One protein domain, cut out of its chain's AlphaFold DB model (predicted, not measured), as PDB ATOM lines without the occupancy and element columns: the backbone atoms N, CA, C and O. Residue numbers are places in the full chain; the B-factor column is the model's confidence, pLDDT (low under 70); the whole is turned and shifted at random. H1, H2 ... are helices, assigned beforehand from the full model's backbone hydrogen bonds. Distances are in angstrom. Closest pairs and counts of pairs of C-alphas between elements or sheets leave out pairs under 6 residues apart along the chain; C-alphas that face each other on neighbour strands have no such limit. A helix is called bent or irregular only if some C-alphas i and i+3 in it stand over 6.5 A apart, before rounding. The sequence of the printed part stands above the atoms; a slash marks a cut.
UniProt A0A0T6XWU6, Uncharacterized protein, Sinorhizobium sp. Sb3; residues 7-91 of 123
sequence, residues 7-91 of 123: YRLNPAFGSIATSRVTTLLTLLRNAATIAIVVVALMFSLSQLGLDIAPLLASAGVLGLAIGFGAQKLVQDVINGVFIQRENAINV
ATOM      1  N   TYR A   7     160.829 208.804 270.014       60.03
ATOM      2  CA  TYR A   7     161.470 209.076 268.719       60.03
ATOM      3  C   TYR A   7     162.988 209.292 268.847       60.03
ATOM      4  O   TYR A   7     163.743 209.041 267.910       60.03
ATOM      5  N   ARG A   8     163.459 209.723 270.027       58.69
ATOM      6  CA  ARG A   8     164.892 209.920 270.317       58.69
ATOM      7  C   ARG A   8     165.613 208.605 270.627       58.69
ATOM      8  O   ARG A   8     166.839 208.588 270.667       58.69
ATOM      9  N   LEU A   9     164.858 207.517 270.794       61.47
ATOM     10  CA  LEU A   9     165.345 206.151 270.989       61.47
ATOM     11  C   LEU A   9     164.999 205.254 269.797       61.47
ATOM     12  O   LEU A   9     164.902 204.039 269.946       61.47
ATOM     13  N   ASN A  10     164.812 205.837 268.613       60.88
ATOM     14  CA  ASN A  10     164.713 205.079 267.380       60.88
ATOM     15  C   ASN A  10     166.106 205.010 266.716       60.88
ATOM     16  O   ASN A  10     166.472 205.933 265.985       60.88
ATOM     17  N   PRO A  11     166.905 203.944 266.928       60.50
ATOM     18  CA  PRO A  11     168.199 203.744 266.268       60.50
ATOM     19  C   PRO A  11     168.089 203.470 264.753       60.50
ATOM     20  O   PRO A  11     169.058 203.033 264.138       60.50
ATOM     21  N   ALA A  12     166.949 203.756 264.113       58.94
ATOM     22  CA  ALA A  12     166.695 203.515 262.691       58.94
ATOM     23  C   ALA A  12     167.561 204.348 261.719       58.94
ATOM     24  O   ALA A  12     167.465 204.156 260.510       58.94
ATOM     25  N   PHE A  13     168.425 205.236 262.225       58.66
ATOM     26  CA  PHE A  13     169.437 205.966 261.445       58.66
ATOM     27  C   PHE A  13     170.878 205.517 261.740       58.66
ATOM     28  O   PHE A  13     171.828 206.238 261.446       58.66
ATOM     29  N   GLY A  14     171.065 204.328 262.313       58.41
ATOM     30  CA  GLY A  14     172.330 203.604 262.261       58.41
ATOM     31  C   GLY A  14     172.103 202.316 261.490       58.41
ATOM     32  O   GLY A  14     171.174 201.575 261.811       58.41
ATOM     33  N   SER A  15     172.921 202.029 260.475       60.53
ATOM     34  CA  SER A  15     172.941 200.691 259.891       60.53
ATOM     35  C   SER A  15     173.238 199.711 261.025       60.53
ATOM     36  O   SER A  15     174.351 199.660 261.546       60.53
ATOM     37  N   ILE A  16     172.223 198.969 261.477       60.16
ATOM     38  CA  ILE A  16     172.437 197.879 262.422       60.16
ATOM     39  C   ILE A  16     173.329 196.915 261.658       60.16
ATOM     40  O   ILE A  16     172.883 196.279 260.703       60.16
ATOM     41  N   ALA A  17     174.619 196.901 261.997       60.41
ATOM     42  CA  ALA A  17     175.576 196.024 261.361       60.41
ATOM     43  C   ALA A  17     175.062 194.601 261.569       60.41
ATOM     44  O   ALA A  17     175.118 194.070 262.679       60.41
ATOM     45  N   THR A  18     174.507 194.018 260.502       78.06
ATOM     46  CA  THR A  18     174.065 192.626 260.447       78.06
ATOM     47  C   THR A  18     175.108 191.770 261.150       78.06
ATOM     48  O   THR A  18     176.295 191.980 260.912       78.06
ATOM     49  N   SER A  19     174.711 190.788 261.964       80.19
ATOM     50  CA  SER A  19     175.641 189.951 262.747       80.19
ATOM     51  C   SER A  19     176.812 189.384 261.921       80.19
ATOM     52  O   SER A  19     177.906 189.153 262.432       80.19
ATOM     53  N   ARG A  20     176.618 189.223 260.603       77.50
ATOM     54  CA  ARG A  20     177.668 188.895 259.625       77.50
ATOM     55  C   ARG A  20     178.741 189.980 259.483       77.50
ATOM     56  O   ARG A  20     179.918 189.653 259.526       77.50
ATOM     57  N   VAL A  21     178.364 191.248 259.334       83.88
ATOM     58  CA  VAL A  21     179.289 192.388 259.203       83.88
ATOM     59  C   VAL A  21     180.115 192.565 260.472       83.88
ATOM     60  O   VAL A  21     181.321 192.748 260.385       83.88
ATOM     61  N   THR A  22     179.507 192.439 261.652       86.00
ATOM     62  CA  THR A  22     180.229 192.483 262.935       86.00
ATOM     63  C   THR A  22     181.196 191.311 263.094       86.00
ATOM     64  O   THR A  22     182.318 191.506 263.567       86.00
ATOM     65  N   THR A  23     180.818 190.115 262.635       89.56
ATOM     66  CA  THR A  23     181.717 188.948 262.624       89.56
ATOM     67  C   THR A  23     182.889 189.160 261.665       89.56
ATOM     68  O   THR A  23     184.041 188.999 262.058       89.56
ATOM     69  N   LEU A  24     182.621 189.597 260.430       90.81
ATOM     70  CA  LEU A  24     183.652 189.906 259.434       90.81
ATOM     71  C   LEU A  24     184.601 191.006 259.914       90.81
ATOM     72  O   LEU A  24     185.814 190.864 259.788       90.81
ATOM     73  N   LEU A  25     184.064 192.070 260.514       90.06
ATOM     74  CA  LEU A  25     184.858 193.161 261.072       90.06
ATOM     75  C   LEU A  25     185.757 192.672 262.212       90.06
ATOM     76  O   LEU A  25     186.911 193.080 262.302       90.06
ATOM     77  N   THR A  26     185.254 191.767 263.053       92.12
ATOM     78  CA  THR A  26     186.033 191.160 264.141       92.12
ATOM     79  C   THR A  26     187.162 190.281 263.601       92.12
ATOM     80  O   THR A  26     188.285 190.374 264.093       92.12
ATOM     81  N   LEU A  27     186.911 189.489 262.552       93.75
ATOM     82  CA  LEU A  27     187.945 188.688 261.886       93.75
ATOM     83  C   LEU A  27     189.027 189.569 261.251       93.75
ATOM     84  O   LEU A  27     190.212 189.336 261.477       93.75
ATOM     85  N   LEU A  28     188.625 190.612 260.515       92.75
ATOM     86  CA  LEU A  28     189.542 191.588 259.918       92.75
ATOM     87  C   LEU A  28     190.379 192.297 260.982       92.75
ATOM     88  O   LEU A  28     191.590 192.432 260.827       92.75
ATOM     89  N   ARG A  29     189.746 192.717 262.081       95.31
ATOM     90  CA  ARG A  29     190.433 193.355 263.204       95.31
ATOM     91  C   ARG A  29     191.459 192.415 263.826       95.31
ATOM     92  O   ARG A  29     192.589 192.836 264.032       95.31
ATOM     93  N   ASN A  30     191.094 191.160 264.084       96.19
ATOM     94  CA  ASN A  30     192.020 190.176 264.640       96.19
ATOM     95  C   ASN A  30     193.200 189.911 263.691       96.19
ATOM     96  O   ASN A  30     194.351 189.919 264.121       96.19
ATOM     97  N   ALA A  31     192.935 189.762 262.390       93.75
ATOM     98  CA  ALA A  31     193.979 189.613 261.378       93.75
ATOM     99  C   ALA A  31     194.923 190.829 261.337       93.75
ATOM    100  O   ALA A  31     196.141 190.660 261.323       93.75
ATOM    101  N   ALA A  32     194.381 192.051 261.385       96.00
ATOM    102  CA  ALA A  32     195.174 193.277 261.441       96.00
ATOM    103  C   ALA A  32     196.013 193.361 262.726       96.00
ATOM    104  O   ALA A  32     197.187 193.712 262.664       96.00
ATOM    105  N   THR A  33     195.448 192.996 263.883       97.38
ATOM    106  CA  THR A  33     196.194 192.929 265.146       97.38
ATOM    107  C   THR A  33     197.361 191.950 265.047       97.38
ATOM    108  O   THR A  33     198.475 192.319 265.407       97.38
ATOM    109  N   ILE A  34     197.148 190.748 264.503       96.00
ATOM    110  CA  ILE A  34     198.220 189.763 264.294       96.00
ATOM    111  C   ILE A  34     199.298 190.325 263.360       96.00
ATOM    112  O   ILE A  34     200.480 190.252 263.688       96.00
ATOM    113  N   ALA A  35     198.912 190.934 262.235       95.00
ATOM    114  CA  ALA A  35     199.856 191.528 261.291       95.00
ATOM    115  C   ALA A  35     200.718 192.623 261.947       95.00
ATOM    116  O   ALA A  35     201.939 192.622 261.799       95.00
ATOM    117  N   ILE A  36     200.100 193.518 262.726       96.88
ATOM    118  CA  ILE A  36     200.808 194.571 263.467       96.88
ATOM    119  C   ILE A  36     201.766 193.963 264.494       96.88
ATOM    120  O   ILE A  36     202.909 194.402 264.583       96.88
ATOM    121  N   VAL A  37     201.332 192.947 265.248       97.12
ATOM    122  CA  VAL A  37     202.176 192.264 266.243       97.12
ATOM    123  C   VAL A  37     203.392 191.618 265.583       97.12
ATOM    124  O   VAL A  37     204.496 191.765 266.095       97.12
ATOM    125  N   VAL A  38     203.222 190.953 264.436       95.12
ATOM    126  CA  VAL A  38     204.336 190.350 263.686       95.12
ATOM    127  C   VAL A  38     205.338 191.418 263.251       95.12
ATOM    128  O   VAL A  38     206.532 191.273 263.504       95.12
ATOM    129  N   VAL A  39     204.867 192.517 262.657       95.06
ATOM    130  CA  VAL A  39     205.740 193.619 262.225       95.06
ATOM    131  C   VAL A  39     206.462 194.251 263.417       95.06
ATOM    132  O   VAL A  39     207.672 194.459 263.363       95.06
ATOM    133  N   ALA A  40     205.751 194.510 264.516       96.06
ATOM    134  CA  ALA A  40     206.337 195.048 265.738       96.06
ATOM    135  C   ALA A  40     207.415 194.114 266.311       96.06
ATOM    136  O   ALA A  40     208.496 194.579 266.664       96.06
ATOM    137  N   LEU A  41     207.159 192.802 266.332       95.25
ATOM    138  CA  LEU A  41     208.121 191.797 266.780       95.25
ATOM    139  C   LEU A  41     209.380 191.802 265.903       95.25
ATOM    140  O   LEU A  41     210.489 191.794 266.427       95.25
ATOM    141  N   MET A  42     209.227 191.884 264.579       94.56
ATOM    142  CA  MET A  42     210.366 191.992 263.662       94.56
ATOM    143  C   MET A  42     211.214 193.236 263.957       94.56
ATOM    144  O   MET A  42     212.436 193.130 264.052       94.56
ATOM    145  N   PHE A  43     210.591 194.396 264.189       94.75
ATOM    146  CA  PHE A  43     211.320 195.597 264.609       94.75
ATOM    147  C   PHE A  43     212.044 195.409 265.948       94.75
ATOM    148  O   PHE A  43     213.190 195.837 266.080       94.75
ATOM    149  N   SER A  44     211.421 194.744 266.926       95.31
ATOM    150  CA  SER A  44     212.073 194.428 268.201       95.31
ATOM    151  C   SER A  44     213.296 193.523 268.018       95.31
ATOM    152  O   SER A  44     214.335 193.791 268.614       95.31
ATOM    153  N   LEU A  45     213.218 192.496 267.162       94.38
ATOM    154  CA  LEU A  45     214.358 191.623 266.852       94.38
ATOM    155  C   LEU A  45     215.501 192.393 266.175       94.38
ATOM    156  O   LEU A  45     216.664 192.180 266.512       94.38
ATOM    157  N   SER A  46     215.177 193.322 265.274       93.12
ATOM    158  CA  SER A  46     216.175 194.171 264.612       93.12
ATOM    159  C   SER A  46     216.955 195.039 265.604       93.12
ATOM    160  O   SER A  46     218.167 195.188 265.462       93.12
ATOM    161  N   GLN A  47     216.298 195.560 266.646       92.94
ATOM    162  CA  GLN A  47     216.967 196.340 267.697       92.94
ATOM    163  C   GLN A  47     217.923 195.500 268.555       92.94
ATOM    164  O   GLN A  47     218.893 196.034 269.085       92.94
ATOM    165  N   LEU A  48     217.686 194.190 268.663       93.81
ATOM    166  CA  LEU A  48     218.580 193.246 269.345       93.81
ATOM    167  C   LEU A  48     219.802 192.858 268.488       93.81
ATOM    168  O   LEU A  48     220.630 192.067 268.933       93.81
ATOM    169  N   GLY A  49     219.921 193.395 267.268       90.38
ATOM    170  CA  GLY A  49     221.005 193.086 266.334       90.38
ATOM    171  C   GLY A  49     220.810 191.783 265.555       90.38
ATOM    172  O   GLY A  49     221.750 191.317 264.914       90.38
ATOM    173  N   LEU A  50     219.613 191.185 265.597       93.38
ATOM    174  CA  LEU A  50     219.284 190.020 264.778       93.38
ATOM    175  C   LEU A  50     218.952 190.452 263.348       93.38
ATOM    176  O   LEU A  50     218.245 191.439 263.131       93.38
ATOM    177  N   ASP A  51     219.421 189.677 262.371       93.50
ATOM    178  CA  ASP A  51     219.073 189.902 260.973       93.50
ATOM    179  C   ASP A  51     217.608 189.519 260.718       93.50
ATOM    180  O   ASP A  51     217.192 188.369 260.879       93.50
ATOM    181  N   ILE A  52     216.818 190.512 260.313       94.88
ATOM    182  CA  ILE A  52     215.406 190.348 259.975       94.88
ATOM    183  C   ILE A  52     215.184 189.977 258.508       94.88
ATOM    184  O   ILE A  52     214.050 189.664 258.151       94.88
ATOM    185  N   ALA A  53     216.213 189.981 257.653       94.62
ATOM    186  CA  ALA A  53     216.071 189.672 256.230       94.62
ATOM    187  C   ALA A  53     215.427 188.294 255.960       94.62
ATOM    188  O   ALA A  53     214.516 188.235 255.129       94.62
ATOM    189  N   PRO A  54     215.766 187.202 256.681       94.06
ATOM    190  CA  PRO A  54     215.097 185.907 256.501       94.06
ATOM    191  C   PRO A  54     213.613 185.929 256.913       94.06
ATOM    192  O   PRO A  54     212.755 185.321 256.267       94.06
ATOM    193  N   LEU A  55     213.290 186.661 257.984       94.06
ATOM    194  CA  LEU A  55     211.918 186.843 258.472       94.06
ATOM    195  C   LEU A  55     211.087 187.675 257.484       94.06
ATOM    196  O   LEU A  55     209.954 187.324 257.178       94.06
ATOM    197  N   LEU A  56     211.668 188.738 256.926       93.94
ATOM    198  CA  LEU A  56     211.060 189.557 255.874       93.94
ATOM    199  C   LEU A  56     210.823 188.755 254.595       93.94
ATOM    200  O   LEU A  56     209.743 188.844 254.016       93.94
ATOM    201  N   ALA A  57     211.795 187.940 254.179       95.56
ATOM    202  CA  ALA A  57     211.662 187.089 253.003       95.56
ATOM    203  C   ALA A  57     210.501 186.090 253.162       95.56
ATOM    204  O   ALA A  57     209.642 185.990 252.285       95.56
ATOM    205  N   SER A  58     210.432 185.397 254.302       94.31
ATOM    206  CA  SER A  58     209.352 184.441 254.592       94.31
ATOM    207  C   SER A  58     207.981 185.109 254.740       94.31
ATOM    208  O   SER A  58     207.005 184.627 254.159       94.31
ATOM    209  N   ALA A  59     207.900 186.245 255.438       94.00
ATOM    210  CA  ALA A  59     206.677 187.041 255.535       94.00
ATOM    211  C   ALA A  59     206.207 187.532 254.156       94.00
ATOM    212  O   ALA A  59     205.010 187.516 253.873       94.00
ATOM    213  N   GLY A  60     207.142 187.894 253.272       95.06
ATOM    214  CA  GLY A  60     206.865 188.247 251.883       95.06
ATOM    215  C   GLY A  60     206.228 187.098 251.100       95.06
ATOM    216  O   GLY A  60     205.168 187.281 250.509       95.06
ATOM    217  N   VAL A  61     206.816 185.897 251.141       95.94
ATOM    218  CA  VAL A  61     206.267 184.709 250.452       95.94
ATOM    219  C   VAL A  61     204.880 184.333 250.987       95.94
ATOM    220  O   VAL A  61     203.970 184.064 250.199       95.94
ATOM    221  N   LEU A  62     204.678 184.366 252.309       94.81
ATOM    222  CA  LEU A  62     203.360 184.143 252.917       94.81
ATOM    223  C   LEU A  62     202.343 185.209 252.488       94.81
ATOM    224  O   LEU A  62     201.204 184.879 252.157       94.81
ATOM    225  N   GLY A  63     202.757 186.476 252.447       93.94
ATOM    226  CA  GLY A  63     201.933 187.584 251.970       93.94
ATOM    227  C   GLY A  63     201.508 187.409 250.513       93.94
ATOM    228  O   GLY A  63     200.343 187.628 250.187       93.94
ATOM    229  N   LEU A  64     202.411 186.934 249.651       95.75
ATOM    230  CA  LEU A  64     202.094 186.604 248.259       95.75
ATOM    231  C   LEU A  64     201.073 185.465 248.162       95.75
ATOM    232  O   LEU A  64     200.108 185.581 247.408       95.75
ATOM    233  N   ALA A  65     201.235 184.393 248.944       94.94
ATOM    234  CA  ALA A  65     200.285 183.280 248.964       94.94
ATOM    235  C   ALA A  65     198.871 183.735 249.372       94.94
ATOM    236  O   ALA A  65     197.887 183.376 248.721       94.94
ATOM    237  N   ILE A  66     198.768 184.579 250.404       93.38
ATOM    238  CA  ILE A  66     197.494 185.182 250.828       93.38
ATOM    239  C   ILE A  66     196.938 186.100 249.729       93.38
ATOM    240  O   ILE A  66     195.744 186.049 249.429       93.38
ATOM    241  N   GLY A  67     197.797 186.900 249.092       93.25
ATOM    242  CA  GLY A  67     197.429 187.793 247.994       93.25
ATOM    243  C   GLY A  67     196.828 187.054 246.798       93.25
ATOM    244  O   GLY A  67     195.795 187.474 246.276       93.25
ATOM    245  N   PHE A  68     197.399 185.908 246.416       94.44
ATOM    246  CA  PHE A  68     196.831 185.063 245.364       94.44
ATOM    247  C   PHE A  68     195.477 184.466 245.757       94.44
ATOM    248  O   PHE A  68     194.562 184.434 244.936       94.44
ATOM    249  N   GLY A  69     195.294 184.066 247.020       92.00
ATOM    250  CA  GLY A  69     193.990 183.615 247.519       92.00
ATOM    251  C   GLY A  69     192.916 184.712 247.487       92.00
ATOM    252  O   GLY A  69     191.750 184.437 247.207       92.00
ATOM    253  N   ALA A  70     193.311 185.967 247.719       94.19
ATOM    254  CA  ALA A  70     192.418 187.126 247.717       94.19
ATOM    255  C   ALA A  70     192.178 187.737 246.321       94.19
ATOM    256  O   ALA A  70     191.343 188.630 246.188       94.19
ATOM    257  N   GLN A  71     192.863 187.263 245.273       94.88
ATOM    258  CA  GLN A  71     192.845 187.885 243.945       94.88
ATOM    259  C   GLN A  71     191.427 188.049 243.368       94.88
ATOM    260  O   GLN A  71     191.101 189.109 242.836       94.88
ATOM    261  N   LYS A  72     190.559 187.037 243.522       91.38
ATOM    262  CA  LYS A  72     189.158 187.112 243.066       91.38
ATOM    263  C   LYS A  72     188.357 188.184 243.809       91.38
ATOM    264  O   LYS A  72     187.655 188.959 243.174       91.38
ATOM    265  N   LEU A  73     188.522 188.278 245.131       90.25
ATOM    266  CA  LEU A  73     187.855 189.295 245.950       90.25
ATOM    267  C   LEU A  73     188.248 190.709 245.503       90.25
ATOM    268  O   LEU A  73     187.397 191.589 245.400       90.25
ATOM    269  N   VAL A  74     189.535 190.922 245.225       91.81
ATOM    270  CA  VAL A  74     190.038 192.216 244.744       91.81
ATOM    271  C   VAL A  74     189.408 192.570 243.398       91.81
ATOM    272  O   VAL A  74     188.970 193.704 243.212       91.81
ATOM    273  N   GLN A  75     189.303 191.604 242.483       93.25
ATOM    274  CA  GLN A  75     188.664 191.818 241.187       93.25
ATOM    275  C   GLN A  75     187.175 192.162 241.328       93.25
ATOM    276  O   GLN A  75     186.713 193.106 240.691       93.25
ATOM    277  N   ASP A  76     186.448 191.477 242.211       88.38
ATOM    278  CA  ASP A  76     185.033 191.757 242.476       88.38
ATOM    279  C   ASP A  76     184.819 193.173 243.038       88.38
ATOM    280  O   ASP A  76     183.912 193.886 242.604       88.38
ATOM    281  N   VAL A  77     185.679 193.619 243.961       88.50
ATOM    282  CA  VAL A  77     185.632 194.980 244.523       88.50
ATOM    283  C   VAL A  77     185.919 196.032 243.452       88.50
ATOM    284  O   VAL A  77     185.187 197.017 243.355       88.50
ATOM    285  N   ILE A  78     186.952 195.827 242.628       88.81
ATOM    286  CA  ILE A  78     187.301 196.747 241.534       88.81
ATOM    287  C   ILE A  78     186.146 196.840 240.535       88.81
ATOM    288  O   ILE A  78     185.733 197.948 240.195       88.81
ATOM    289  N   ASN A  79     185.587 195.701 240.122       86.62
ATOM    290  CA  ASN A  79     184.440 195.646 239.220       86.62
ATOM    291  C   ASN A  79     183.230 196.381 239.815       86.62
ATOM    292  O   ASN A  79     182.599 197.179 239.126       86.62
ATOM    293  N   GLY A  80     182.937 196.177 241.103       81.50
ATOM    294  CA  GLY A  80     181.857 196.875 241.803       81.50
ATOM    295  C   GLY A  80     182.040 198.397 241.837       81.50
ATOM    296  O   GLY A  80     181.090 199.137 241.585       81.50
ATOM    297  N   VAL A  81     183.262 198.877 242.090       84.06
ATOM    298  CA  VAL A  81     183.584 200.316 242.075       84.06
ATOM    299  C   VAL A  81     183.524 200.889 240.659       84.06
ATOM    300  O   VAL A  81     183.029 202.000 240.481       84.06
ATOM    301  N   PHE A  82     183.986 200.152 239.646       80.44
ATOM    302  CA  PHE A  82     183.849 200.553 238.244       80.44
ATOM    303  C   PHE A  82     182.379 200.685 237.850       80.44
ATOM    304  O   PHE A  82     182.003 201.734 237.352       80.44
ATOM    305  N   ILE A  83     181.523 199.717 238.189       74.19
ATOM    306  CA  ILE A  83     180.070 199.811 237.954       74.19
ATOM    307  C   ILE A  83     179.470 201.051 238.638       74.19
ATOM    308  O   ILE A  83     178.642 201.743 238.051       74.19
ATOM    309  N   GLN A  84     179.889 201.360 239.871       74.62
ATOM    310  CA  GLN A  84     179.428 202.553 240.588       74.62
ATOM    311  C   GLN A  84     179.888 203.857 239.909       74.62
ATOM    312  O   GLN A  84     179.150 204.841 239.930       74.62
ATOM    313  N   ARG A  85     181.097 203.884 239.331       69.06
ATOM    314  CA  ARG A  85     181.687 205.078 238.703       69.06
ATOM    315  C   ARG A  85     181.302 205.280 237.238       69.06
ATOM    316  O   ARG A  85     181.169 206.426 236.832       69.06
ATOM    317  N   GLU A  86     181.116 204.212 236.468       66.12
ATOM    318  CA  GLU A  86     180.832 204.235 235.020       66.12
ATOM    319  C   GLU A  86     179.379 204.617 234.694       66.12
ATOM    320  O   GLU A  86     178.989 204.587 233.534       66.12
ATOM    321  N   ASN A  87     178.589 205.009 235.700       55.16
ATOM    322  CA  ASN A  87     177.135 205.101 235.648       55.16
ATOM    323  C   ASN A  87     176.510 203.696 235.745       55.16
ATOM    324  O   ASN A  87     176.617 202.865 234.843       55.16
ATOM    325  N   ALA A  88     175.757 203.444 236.822       52.22
ATOM    326  CA  ALA A  88     174.595 202.580 236.669       52.22
ATOM    327  C   ALA A  88     173.866 203.093 235.424       52.22
ATOM    328  O   ALA A  88     173.632 204.300 235.331       52.22
ATOM    329  N   ILE A  89     173.590 202.215 234.460       48.75
ATOM    330  CA  ILE A  89     172.677 202.484 233.347       48.75
ATOM    331  C   ILE A  89     171.586 203.412 233.884       48.75
ATOM    332  O   ILE A  89     170.929 203.051 234.867       48.75
ATOM    333  N   ASN A  90     171.475 204.633 233.344       44.53
ATOM    334  CA  ASN A  90     170.449 205.563 233.807       44.53
ATOM    335  C   ASN A  90     169.124 204.793 233.773       44.53
ATOM    336  O   ASN A  90     168.821 204.152 232.765       44.53
ATOM    337  N   VAL A  91     168.376 204.784 234.881       45.06
ATOM    338  CA  VAL A  91     167.068 204.117 234.949       45.06
ATOM    339  C   VAL A  91     166.229 204.642 233.778       45.06
ATOM    340  O   VAL A  91     165.826 205.803 233.796       45.06
TER     341      VAL A  91
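Overview. This is residues 7 to 91 of the 123 residues of an uncharacterized protein of Sinorhizobium sp. Sb3 (UniProt A0A0T6XWU6). Two long helices make an open, narrow V: H1 runs out, a tight link turns the chain, and H2 comes back the opposite way, close to H1 only near the turn. H2 bends partway into arms H2a and H2b, H2b stands apart from H1, and a loose tail, residues 7 to 18, precedes H1. The printed part has 85 residues with two named helices, H1 then H2, and no named strand; the class is all helix. The whole is extended, with a radius of gyration of the C-alphas of 20.3 A, and flat, spanning 61 by 38 by 18 A.

Along the chain. Begin at C-alpha 7, at (161.470, 209.076, 268.719), and pass residues 7 to 18, which hold no named element. Find C-alpha 19 at (175.641, 189.951, 262.747); from there H1, residues 19 to 47, runs 42.1 A. H2, residues 53 to 85, was assigned as one helix by its hydrogen bonds but is bent: C-alphas 69 and 72 are 7.4 A apart. Its arm H2a, residues 53 to 69, is 24.5 A long, and H2b, residues 72 to 85, is 19.9 A long and ends with C-alpha 85 at (181.687, 205.078, 238.703).

Arrangement. Look first at Met 42 and Leu 55, whose C-alphas are the closest of H1 and H2a at 7.5 A: the two are close but not clearly touching. They run opposite ways at a shallow tilt of 19 degrees. H2a and H2b stand at a steep tilt of 63 degrees. H1 and H2b are apart. In H1, H2a and H2b every O i to N i+4 pair is within hydrogen-bond range.

Size, cuts and confidence. The C-alphas farthest apart, of Gly 49 and Val 91, are 63.4 A apart. Residues 7 to 16 and 60 to 91 are among those that stand free. The printed part has no cut, and its mean pLDDT is 84.4; residues 7 to 17 and 85 to 91 are under 70.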